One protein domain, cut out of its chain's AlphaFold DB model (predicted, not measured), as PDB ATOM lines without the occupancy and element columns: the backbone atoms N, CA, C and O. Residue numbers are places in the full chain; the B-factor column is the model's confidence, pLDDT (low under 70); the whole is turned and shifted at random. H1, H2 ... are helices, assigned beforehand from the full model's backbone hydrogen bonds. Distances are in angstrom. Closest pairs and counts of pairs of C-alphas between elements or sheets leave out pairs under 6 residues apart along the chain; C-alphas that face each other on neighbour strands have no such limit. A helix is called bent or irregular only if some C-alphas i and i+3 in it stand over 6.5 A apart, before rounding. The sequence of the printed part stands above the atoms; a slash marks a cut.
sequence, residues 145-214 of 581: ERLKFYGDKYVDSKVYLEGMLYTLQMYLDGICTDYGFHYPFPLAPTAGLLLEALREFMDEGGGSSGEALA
ATOM      1  N   GLU A 145     -10.272  74.405 153.800       60.75
ATOM      2  CA  GLU A 145      -9.003  75.103 153.538       60.75
ATOM      3  C   GLU A 145      -7.916  74.144 153.029       60.75
ATOM      4  O   GLU A 145      -7.184  74.485 152.108       60.75
ATOM      5  N   ARG A 146      -7.864  72.904 153.540       55.22
ATOM      6  CA  ARG A 146      -7.017  71.840 152.977       55.22
ATOM      7  C   ARG A 146      -7.456  71.436 151.573       55.22
ATOM      8  O   ARG A 146      -6.601  71.293 150.715       55.22
ATOM      9  N   LEU A 147      -8.752  71.268 151.327       55.47
ATOM     10  CA  LEU A 147      -9.287  70.973 149.996       55.47
ATOM     11  C   LEU A 147      -9.077  72.128 149.020       55.47
ATOM     12  O   LEU A 147      -8.932  71.853 147.846       55.47
ATOM     13  N   LYS A 148      -8.998  73.381 149.476       60.16
ATOM     14  CA  LYS A 148      -8.544  74.500 148.636       60.16
ATOM     15  C   LYS A 148      -7.052  74.385 148.325       60.16
ATOM     16  O   LYS A 148      -6.662  74.428 147.173       60.16
ATOM     17  N   PHE A 149      -6.225  74.121 149.337       55.00
ATOM     18  CA  PHE A 149      -4.774  73.983 149.160       55.00
ATOM     19  C   PHE A 149      -4.358  72.784 148.282       55.00
ATOM     20  O   PHE A 149      -3.390  72.874 147.532       55.00
ATOM     21  N   TYR A 150      -5.065  71.654 148.385       53.09
ATOM     22  CA  TYR A 150      -4.869  70.487 147.518       53.09
ATOM     23  C   TYR A 150      -5.690  70.576 146.225       53.09
ATOM     24  O   TYR A 150      -5.269  70.029 145.216       53.09
ATOM     25  N   GLY A 151      -6.835  71.257 146.235       57.75
ATOM     26  CA  GLY A 151      -7.707  71.422 145.071       57.75
ATOM     27  C   GLY A 151      -6.937  72.052 143.931       57.75
ATOM     28  O   GLY A 151      -6.697  71.384 142.938       57.75
ATOM     29  N   ASP A 152      -6.366  73.232 144.157       61.31
ATOM     30  CA  ASP A 152      -5.723  74.019 143.097       61.31
ATOM     31  C   ASP A 152      -4.525  73.320 142.420       61.31
ATOM     32  O   ASP A 152      -4.107  73.720 141.338       61.31
ATOM     33  N   LYS A 153      -3.947  72.280 143.040       66.19
ATOM     34  CA  LYS A 153      -2.828  71.510 142.466       66.19
ATOM     35  C   LYS A 153      -3.228  70.184 141.832       66.19
ATOM     36  O   LYS A 153      -2.464  69.659 141.031       66.19
ATOM     37  N   TYR A 154      -4.367  69.613 142.216       76.25
ATOM     38  CA  TYR A 154      -4.730  68.242 141.848       76.25
ATOM     39  C   TYR A 154      -6.095  68.122 141.174       76.25
ATOM     40  O   TYR A 154      -6.394  67.048 140.658       76.25
ATOM     41  N   VAL A 155      -6.920  69.171 141.206       86.50
ATOM     42  CA  VAL A 155      -8.291  69.188 140.691       86.50
ATOM     43  C   VAL A 155      -8.707  70.620 140.336       86.50
ATOM     44  O   VAL A 155      -8.773  71.475 141.213       86.50
ATOM     45  N   ASP A 156      -9.170  70.855 139.112       88.12
ATOM     46  CA  ASP A 156      -9.870  72.099 138.767       88.12
ATOM     47  C   ASP A 156     -11.249  71.785 138.195       88.12
ATOM     48  O   ASP A 156     -11.395  71.152 137.150       88.12
ATOM     49  N   SER A 157     -12.289  72.223 138.904       89.81
ATOM     50  CA  SER A 157     -13.669  71.948 138.502       89.81
ATOM     51  C   SER A 157     -14.083  72.720 137.253       89.81
ATOM     52  O   SER A 157     -14.915  72.221 136.501       89.81
ATOM     53  N   LYS A 158     -13.511  73.905 137.009       86.50
ATOM     54  CA  LYS A 158     -13.812  74.712 135.822       86.50
ATOM     55  C   LYS A 158     -13.182  74.074 134.586       86.50
ATOM     56  O   LYS A 158     -13.910  73.747 133.653       86.50
ATOM     57  N   VAL A 159     -11.885  73.759 134.640       87.25
ATOM     58  CA  VAL A 159     -11.174  73.092 133.529       87.25
ATOM     59  C   VAL A 159     -11.740  71.693 133.260       87.25
ATOM     60  O   VAL A 159     -11.807  71.246 132.117       87.25
ATOM     61  N   TYR A 160     -12.210  70.984 134.291       92.00
ATOM     62  CA  TYR A 160     -12.879  69.697 134.090       92.00
ATOM     63  C   TYR A 160     -14.209  69.844 133.336       92.00
ATOM     64  O   TYR A 160     -14.495  69.051 132.440       92.00
ATOM     65  N   LEU A 161     -15.023  70.854 133.672       89.25
ATOM     66  CA  LEU A 161     -16.268  71.147 132.951       89.25
ATOM     67  C   LEU A 161     -15.994  71.554 131.497       89.25
ATOM     68  O   LEU A 161     -16.702  71.092 130.603       89.25
ATOM     69  N   GLU A 162     -14.945  72.338 131.247       86.88
ATOM     70  CA  GLU A 162     -14.457  72.632 129.890       86.88
ATOM     71  C   GLU A 162     -14.069  71.344 129.154       86.88
ATOM     72  O   GLU A 162     -14.509  71.126 128.030       86.88
ATOM     73  N   GLY A 163     -13.353  70.425 129.809       89.50
ATOM     74  CA  GLY A 163     -12.992  69.129 129.232       89.50
ATOM     75  C   GLY A 163     -14.189  68.232 128.908       89.50
ATOM     76  O   GLY A 163     -14.178  67.505 127.910       89.50
ATOM     77  N   MET A 164     -15.260  68.309 129.703       90.94
ATOM     78  CA  MET A 164     -16.520  67.633 129.390       90.94
ATOM     79  C   MET A 164     -17.174  68.211 128.129       90.94
ATOM     80  O   MET A 164     -17.663  67.446 127.297       90.94
ATOM     81  N   LEU A 165     -17.173  69.538 127.973       87.44
ATOM     82  CA  LEU A 165     -17.729  70.208 126.796       87.44
ATOM     83  C   LEU A 165     -16.884  69.966 125.550       87.44
ATOM     84  O   LEU A 165     -17.445  69.607 124.520       87.44
ATOM     85  N   TYR A 166     -15.561  70.052 125.675       87.75
ATOM     86  CA  TYR A 166     -14.593  69.656 124.655       87.75
ATOM     87  C   TYR A 166     -14.885  68.244 124.134       87.75
ATOM     88  O   TYR A 166     -15.053  68.025 122.935       87.75
ATOM     89  N   THR A 167     -15.036  67.284 125.051       90.75
ATOM     90  CA  THR A 167     -15.314  65.888 124.699       90.75
ATOM     91  C   THR A 167     -16.662  65.755 123.993       90.75
ATOM     92  O   THR A 167     -16.763  65.078 122.971       90.75
ATOM     93  N   LEU A 168     -17.709  66.402 124.516       90.69
ATOM     94  CA  LEU A 168     -19.040  66.378 123.911       90.69
ATOM     95  C   LEU A 168     -19.022  66.977 122.502       90.69
ATOM     96  O   LEU A 168     -19.590  66.386 121.585       90.69
ATOM     97  N   GLN A 169     -18.354  68.114 122.326       86.75
ATOM     98  CA  GLN A 169     -18.227  68.784 121.043       86.75
ATOM     99  C   GLN A 169     -17.487  67.908 120.031       86.75
ATOM    100  O   GLN A 169     -17.977  67.731 118.920       86.75
ATOM    101  N   MET A 170     -16.396  67.252 120.436       87.94
ATOM    102  CA  MET A 170     -15.680  66.299 119.585       87.94
ATOM    103  C   MET A 170     -16.593  65.173 119.071       87.94
ATOM    104  O   MET A 170     -16.520  64.803 117.900       87.94
ATOM    105  N   TYR A 171     -17.482  64.634 119.916       91.69
ATOM    106  CA  TYR A 171     -18.446  63.610 119.493       91.69
ATOM    107  C   TYR A 171     -19.559  64.151 118.590       91.69
ATOM    108  O   TYR A 171     -20.028  63.425 117.713       91.69
ATOM    109  N   LEU A 172     -20.009  65.387 118.818       89.62
ATOM    110  CA  LEU A 172     -21.068  66.014 118.025       89.62
ATOM    111  C   LEU A 172     -20.574  66.426 116.636       89.62
ATOM    112  O   LEU A 172     -21.252  66.155 115.645       89.62
ATOM    113  N   ASP A 173     -19.390  67.030 116.569       87.00
ATOM    114  CA  ASP A 173     -18.803  67.541 115.331       87.00
ATOM    115  C   ASP A 173     -18.042  66.442 114.565       87.00
ATOM    116  O   ASP A 173     -17.805  66.558 113.362       87.00
ATOM    117  N   GLY A 174     -17.664  65.352 115.245       88.25
ATOM    118  CA  GLY A 174     -16.876  64.254 114.676       88.25
ATOM    119  C   GLY A 174     -15.419  64.627 114.387       88.25
ATOM    120  O   GLY A 174     -14.713  63.868 113.721       88.25
ATOM    121  N   ILE A 175     -14.972  65.787 114.868       84.94
ATOM    122  CA  ILE A 175     -13.617  66.313 114.720       84.94
ATOM    123  C   ILE A 175     -13.108  66.814 116.071       84.94
ATOM    124  O   ILE A 175     -13.870  67.325 116.886       84.94
ATOM    125  N   CYS A 176     -11.808  66.669 116.310       86.12
ATOM    126  CA  CYS A 176     -11.148  67.281 117.457       86.12
ATOM    127  C   CYS A 176     -11.082  68.798 117.238       86.12
ATOM    128  O   CYS A 176     -10.508  69.248 116.245       86.12
ATOM    129  N   THR A 177     -11.693  69.567 118.137       83.31
ATOM    130  CA  THR A 177     -11.766  71.032 118.033       83.31
ATOM    131  C   THR A 177     -10.469  71.719 118.438       83.31
ATOM    132  O   THR A 177     -10.180  72.804 117.944       83.31
ATOM    133  N   ASP A 178      -9.668  71.061 119.276       86.12
ATOM    134  CA  ASP A 178      -8.351  71.524 119.703       86.12
ATOM    135  C   ASP A 178      -7.479  70.348 120.151       86.12
ATOM    136  O   ASP A 178      -7.807  69.620 121.088       86.12
ATOM    137  N   TYR A 179      -6.352  70.156 119.468       84.38
ATOM    138  CA  TYR A 179      -5.401  69.087 119.773       84.38
ATOM    139  C   TYR A 179      -4.447  69.417 120.935       84.38
ATOM    140  O   TYR A 179      -3.698  68.542 121.368       84.38
ATOM    141  N   GLY A 180      -4.436  70.658 121.423       83.25
ATOM    142  CA  GLY A 180      -3.642  71.124 122.558       83.25
ATOM    143  C   GLY A 180      -4.371  71.010 123.897       83.25
ATOM    144  O   GLY A 180      -3.719  70.923 124.947       83.25
ATOM    145  N   PHE A 181      -5.706  70.958 123.875       86.12
ATOM    146  CA  PHE A 181      -6.500  70.800 125.086       86.12
ATOM    147  C   PHE A 181      -6.202  69.467 125.783       86.12
ATOM    148  O   PHE A 181      -6.326  68.382 125.215       86.12
ATOM    149  N   HIS A 182      -5.860  69.553 127.063       86.31
ATOM    150  CA  HIS A 182      -5.794  68.418 127.972       86.31
ATOM    151  C   HIS A 182      -6.181  68.889 129.371       86.31
ATOM    152  O   HIS A 182      -5.915  70.027 129.753       86.31
ATOM    153  N   TYR A 183      -6.791  68.003 130.155       88.75
ATOM    154  CA  TYR A 183      -7.039  68.263 131.568       88.75
ATOM    155  C   TYR A 183      -5.727  68.029 132.342       88.75
ATOM    156  O   TYR A 183      -5.279  66.883 132.411       88.75
ATOM    157  N   PRO A 184      -5.082  69.070 132.909       82.25
ATOM    158  CA  PRO A 184      -3.708  68.975 133.413       82.25
ATOM    159  C   PRO A 184      -3.626  68.399 134.832       82.25
ATOM    160  O   PRO A 184      -2.563  68.400 135.451       82.25
ATOM    161  N   PHE A 185      -4.752  67.945 135.382       86.00
ATOM    162  CA  PHE A 185      -4.830  67.461 136.746       86.00
ATOM    163  C   PHE A 185      -5.030  65.943 136.773       86.00
ATOM    164  O   PHE A 185      -5.827  65.405 136.004       86.00
ATOM    165  N   PRO A 186      -4.368  65.229 137.696       83.75
ATOM    166  CA  PRO A 186      -4.434  63.771 137.753       83.75
ATOM    167  C   PRO A 186      -5.777  63.245 138.276       83.75
ATOM    168  O   PRO A 186      -6.076  62.062 138.121       83.75
ATOM    169  N   LEU A 187      -6.575  64.089 138.941       88.06
ATOM    170  CA  LEU A 187      -7.825  63.686 139.577       88.06
ATOM    171  C   LEU A 187      -9.010  64.478 139.032       88.06
ATOM    172  O   LEU A 187      -8.959  65.697 138.854       88.06
ATOM    173  N   ALA A 188     -10.119  63.771 138.834       91.94
ATOM    174  CA  ALA A 188     -11.403  64.392 138.564       91.94
ATOM    175  C   ALA A 188     -11.974  65.044 139.843       91.94
ATOM    176  O   ALA A 188     -11.812  64.503 140.946       91.94
ATOM    177  N   PRO A 189     -12.686  66.176 139.726       91.94
ATOM    178  CA  PRO A 189     -13.425  66.759 140.833       91.94
ATOM    179  C   PRO A 189     -14.556  65.842 141.294       91.94
ATOM    180  O   PRO A 189     -15.183  65.119 140.520       91.94
ATOM    181  N   THR A 190     -14.870  65.913 142.586       91.94
ATOM    182  CA  THR A 190     -16.074  65.261 143.109       91.94
ATOM    183  C   THR A 190     -17.331  65.944 142.565       91.94
ATOM    184  O   THR A 190     -17.328  67.145 142.295       91.94
ATOM    185  N   ALA A 191     -18.447  65.212 142.496       92.12
ATOM    186  CA  ALA A 191     -19.733  65.775 142.072       92.12
ATOM    187  C   ALA A 191     -20.162  67.006 142.899       92.12
ATOM    188  O   ALA A 191     -20.808  67.909 142.373       92.12
ATOM    189  N   GLY A 192     -19.777  67.071 144.181       91.50
ATOM    190  CA  GLY A 192     -20.030  68.237 145.029       91.50
ATOM    191  C   GLY A 192     -19.272  69.484 144.566       91.50
ATOM    192  O   GLY A 192     -19.873  70.549 144.480       91.50
ATOM    193  N   LEU A 193     -17.993  69.334 144.205       90.06
ATOM    194  CA  LEU A 193     -17.172  70.433 143.682       90.06
ATOM    195  C   LEU A 193     -17.664  70.901 142.308       90.06
ATOM    196  O   LEU A 193     -17.734  72.099 142.059       90.06
ATOM    197  N   LEU A 194     -18.094  69.970 141.454       90.62
ATOM    198  CA  LEU A 194     -18.719  70.308 140.174       90.62
ATOM    199  C   LEU A 194     -20.011  71.106 140.362       90.62
ATOM    200  O   LEU A 194     -20.237  72.085 139.659       90.62
ATOM    201  N   LEU A 195     -20.855  70.718 141.323       89.00
ATOM    202  CA  LEU A 195     -22.091  71.442 141.618       89.00
ATOM    203  C   LEU A 195     -21.816  72.850 142.160       89.00
ATOM    204  O   LEU A 195     -22.550  73.779 141.831       89.00
ATOM    205  N   GLU A 196     -20.787  73.005 142.993       87.69
ATOM    206  CA  GLU A 196     -20.334  74.312 143.478       87.69
ATOM    207  C   GLU A 196     -19.835  75.181 142.317       87.69
ATOM    208  O   GLU A 196     -20.349  76.282 142.143       87.69
ATOM    209  N   ALA A 197     -18.959  74.656 141.455       85.62
ATOM    210  CA  ALA A 197     -18.466  75.373 140.281       85.62
ATOM    211  C   ALA A 197     -19.598  75.768 139.318       85.62
ATOM    212  O   ALA A 197     -19.654  76.903 138.858       85.62
ATOM    213  N   LEU A 198     -20.552  74.867 139.053       84.56
ATOM    214  CA  LEU A 198     -21.727  75.167 138.230       84.56
ATOM    215  C   LEU A 198     -22.596  76.270 138.842       84.56
ATOM    216  O   LEU A 198     -23.119  77.106 138.110       84.56
ATOM    217  N   ARG A 199     -22.767  76.285 140.169       85.06
ATOM    218  CA  ARG A 199     -23.492  77.361 140.860       85.06
ATOM    219  C   ARG A 199     -22.765  78.688 140.734       85.06
ATOM    220  O   ARG A 199     -23.407  79.664 140.375       85.06
ATOM    221  N   GLU A 200     -21.451  78.700 140.946       82.50
ATOM    222  CA  GLU A 200     -20.623  79.893 140.749       82.50
ATOM    223  C   GLU A 200     -20.762  80.426 139.318       82.50
ATOM    224  O   GLU A 200     -21.057  81.604 139.145       82.50
ATOM    225  N   PHE A 201     -20.691  79.564 138.298       76.06
ATOM    226  CA  PHE A 201     -20.922  79.965 136.905       76.06
ATOM    227  C   PHE A 201     -22.322  80.553 136.669       76.06
ATOM    228  O   PHE A 201     -22.466  81.552 135.964       76.06
ATOM    229  N   MET A 202     -23.366  79.952 137.247       78.00
ATOM    230  CA  MET A 202     -24.740  80.453 137.116       78.00
ATOM    231  C   MET A 202     -24.957  81.789 137.841       78.00
ATOM    232  O   MET A 202     -25.720  82.627 137.354       78.00
ATOM    233  N   ASP A 203     -24.298  81.980 138.986       78.75
ATOM    234  CA  ASP A 203     -24.413  83.172 139.824       78.75
ATOM    235  C   ASP A 203     -23.589  84.344 139.255       78.75
ATOM    236  O   ASP A 203     -24.076  85.476 139.217       78.75
ATOM    237  N   GLU A 204     -22.378  84.080 138.750       69.75
ATOM    238  CA  GLU A 204     -21.515  85.060 138.068       69.75
ATOM    239  C   GLU A 204     -22.094  85.479 136.705       69.75
ATOM    240  O   GLU A 204     -21.979  86.641 136.309       69.75
ATOM    241  N   GLY A 205     -22.780  84.562 136.014       60.97
ATOM    242  CA  GLY A 205     -23.368  84.769 134.688       60.97
ATOM    243  C   GLY A 205     -24.660  85.591 134.646       60.97
ATOM    244  O   GLY A 205     -25.226  85.755 133.570       60.97
ATOM    245  N   GLY A 206     -25.160  86.102 135.779       47.50
ATOM    246  CA  GLY A 206     -26.220  87.118 135.797       47.50
ATOM    247  C   GLY A 206     -27.468  86.781 134.969       47.50
ATOM    248  O   GLY A 206     -28.008  87.659 134.305       47.50
ATOM    249  N   GLY A 207     -27.950  85.537 135.020       51.56
ATOM    250  CA  GLY A 207     -29.178  85.123 134.339       51.56
ATOM    251  C   GLY A 207     -28.967  84.725 132.877       51.56
ATOM    252  O   GLY A 207     -28.835  85.563 131.997       51.56
ATOM    253  N   SER A 208     -29.044  83.413 132.648       50.34
ATOM    254  CA  SER A 208     -28.992  82.735 131.350       50.34
ATOM    255  C   SER A 208     -27.786  83.093 130.485       50.34
ATOM    256  O   SER A 208     -27.893  83.932 129.600       50.34
ATOM    257  N   SER A 209     -26.719  82.314 130.602       47.97
ATOM    258  CA  SER A 209     -26.303  81.534 129.441       47.97
ATOM    259  C   SER A 209     -25.252  80.498 129.829       47.97
ATOM    260  O   SER A 209     -24.188  80.807 130.351       47.97
ATOM    261  N   GLY A 210     -25.520  79.239 129.475       52.25
ATOM    262  CA  GLY A 210     -24.463  78.238 129.310       52.25
ATOM    263  C   GLY A 210     -23.467  78.609 128.199       52.25
ATOM    264  O   GLY A 210     -22.572  77.825 127.918       52.25
ATOM    265  N   GLU A 211     -23.601  79.789 127.580       52.75
ATOM    266  CA  GLU A 211     -22.661  80.343 126.608       52.75
ATOM    267  C   GLU A 211     -21.311  80.661 127.242       52.75
ATOM    268  O   GLU A 211     -20.317  80.472 126.569       52.75
ATOM    269  N   ALA A 212     -21.232  81.053 128.522       54.19
ATOM    270  CA  ALA A 212     -19.934  81.288 129.174       54.19
ATOM    271  C   ALA A 212     -19.094  80.002 129.316       54.19
ATOM    272  O   ALA A 212     -17.870  80.054 129.360       54.19
ATOM    273  N   LEU A 213     -19.765  78.848 129.375       56.94
ATOM    274  CA  LEU A 213     -19.145  77.523 129.358       56.94
ATOM    275  C   LEU A 213     -18.930  77.028 127.918       56.94
ATOM    276  O   LEU A 213     -17.930  76.379 127.646       56.94
ATOM    277  N   ALA A 214     -19.837  77.361 126.992       52.72
ATOM    278  CA  ALA A 214     -19.751  76.997 125.575       52.72
ATOM    279  C   ALA A 214     -18.845  77.918 124.736       52.72
ATOM    280  O   ALA A 214     -18.630  77.651 123.557       52.72
TER     281      ALA A 214
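Overview. This is residues 145 to 214 of the 581 residues of the protein "Hypothetical protein" of Phaeomonas parva (UniProt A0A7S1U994). Two helices, H2 and H3, meet at a corner as an L, with the first residues of H2 near residues 193 to 197 of H3. The long link 174 to 190 runs back from the far end of H2 to the corner, the short H4 folds back from the end of H3 to H2, and H1 lies beyond the first residues of H2, touching no helix. The printed part has 70 residues with four named helices, H1 to H4 in order, and no named strand; its class is all helix. It is flat, spanning 41 by 32 by 17 A, and only just loose, close to compact, with a radius of gyration of the C-alphas of 13.4 A.

Along the chain. H1, residues 145 to 154, begins at C-alpha 145 (-9.003, 75.103, 153.538) and is 14.2 A long. It is neither bent nor irregular, but only just: C-alphas 149 and 152 are 6.1 A apart. H2, residues 157 to 173, is the longest at 24.1 A. H3, residues 191 to 204, begins at C-alpha 191 (-19.733, 65.775, 142.072) and measures 19.8 A. H4, residues 211 to 214, is 4.6 A long and ends at C-alpha 214 (-19.751, 76.997, 125.575).

Arrangement. H1 is apart from H2, H3 and H4. H2 touches H3 with residues 157 to 161 alone, about perpendicular at 88 degrees; the closest C-alphas, of Ser 157 and Leu 194, are 5.6 A apart. H2 touches H4 with residues 161 to 165 alone; the closest C-alphas, of Glu 162 and Leu 213, are 6.8 A apart. H3 and H4 are close but not clearly touching, their closest C-alphas, of Phe 201 and Ala 212, 7.9 A apart. Every O i to N i+4 pair is within hydrogen-bond range in H2 and H3, and 5 of 6 are in H1; H4 is too short for such a pair.

Size, cuts and confidence. The two C-alphas farthest apart, of Glu 145 and Gly 174, are 41.1 A apart. The printed part has no cut. The link from H2 to H3 is long, with 17 residues. The mean pLDDT of the printed part is 78.1, and residues 145 to 153 and 204 to 214 are under 70.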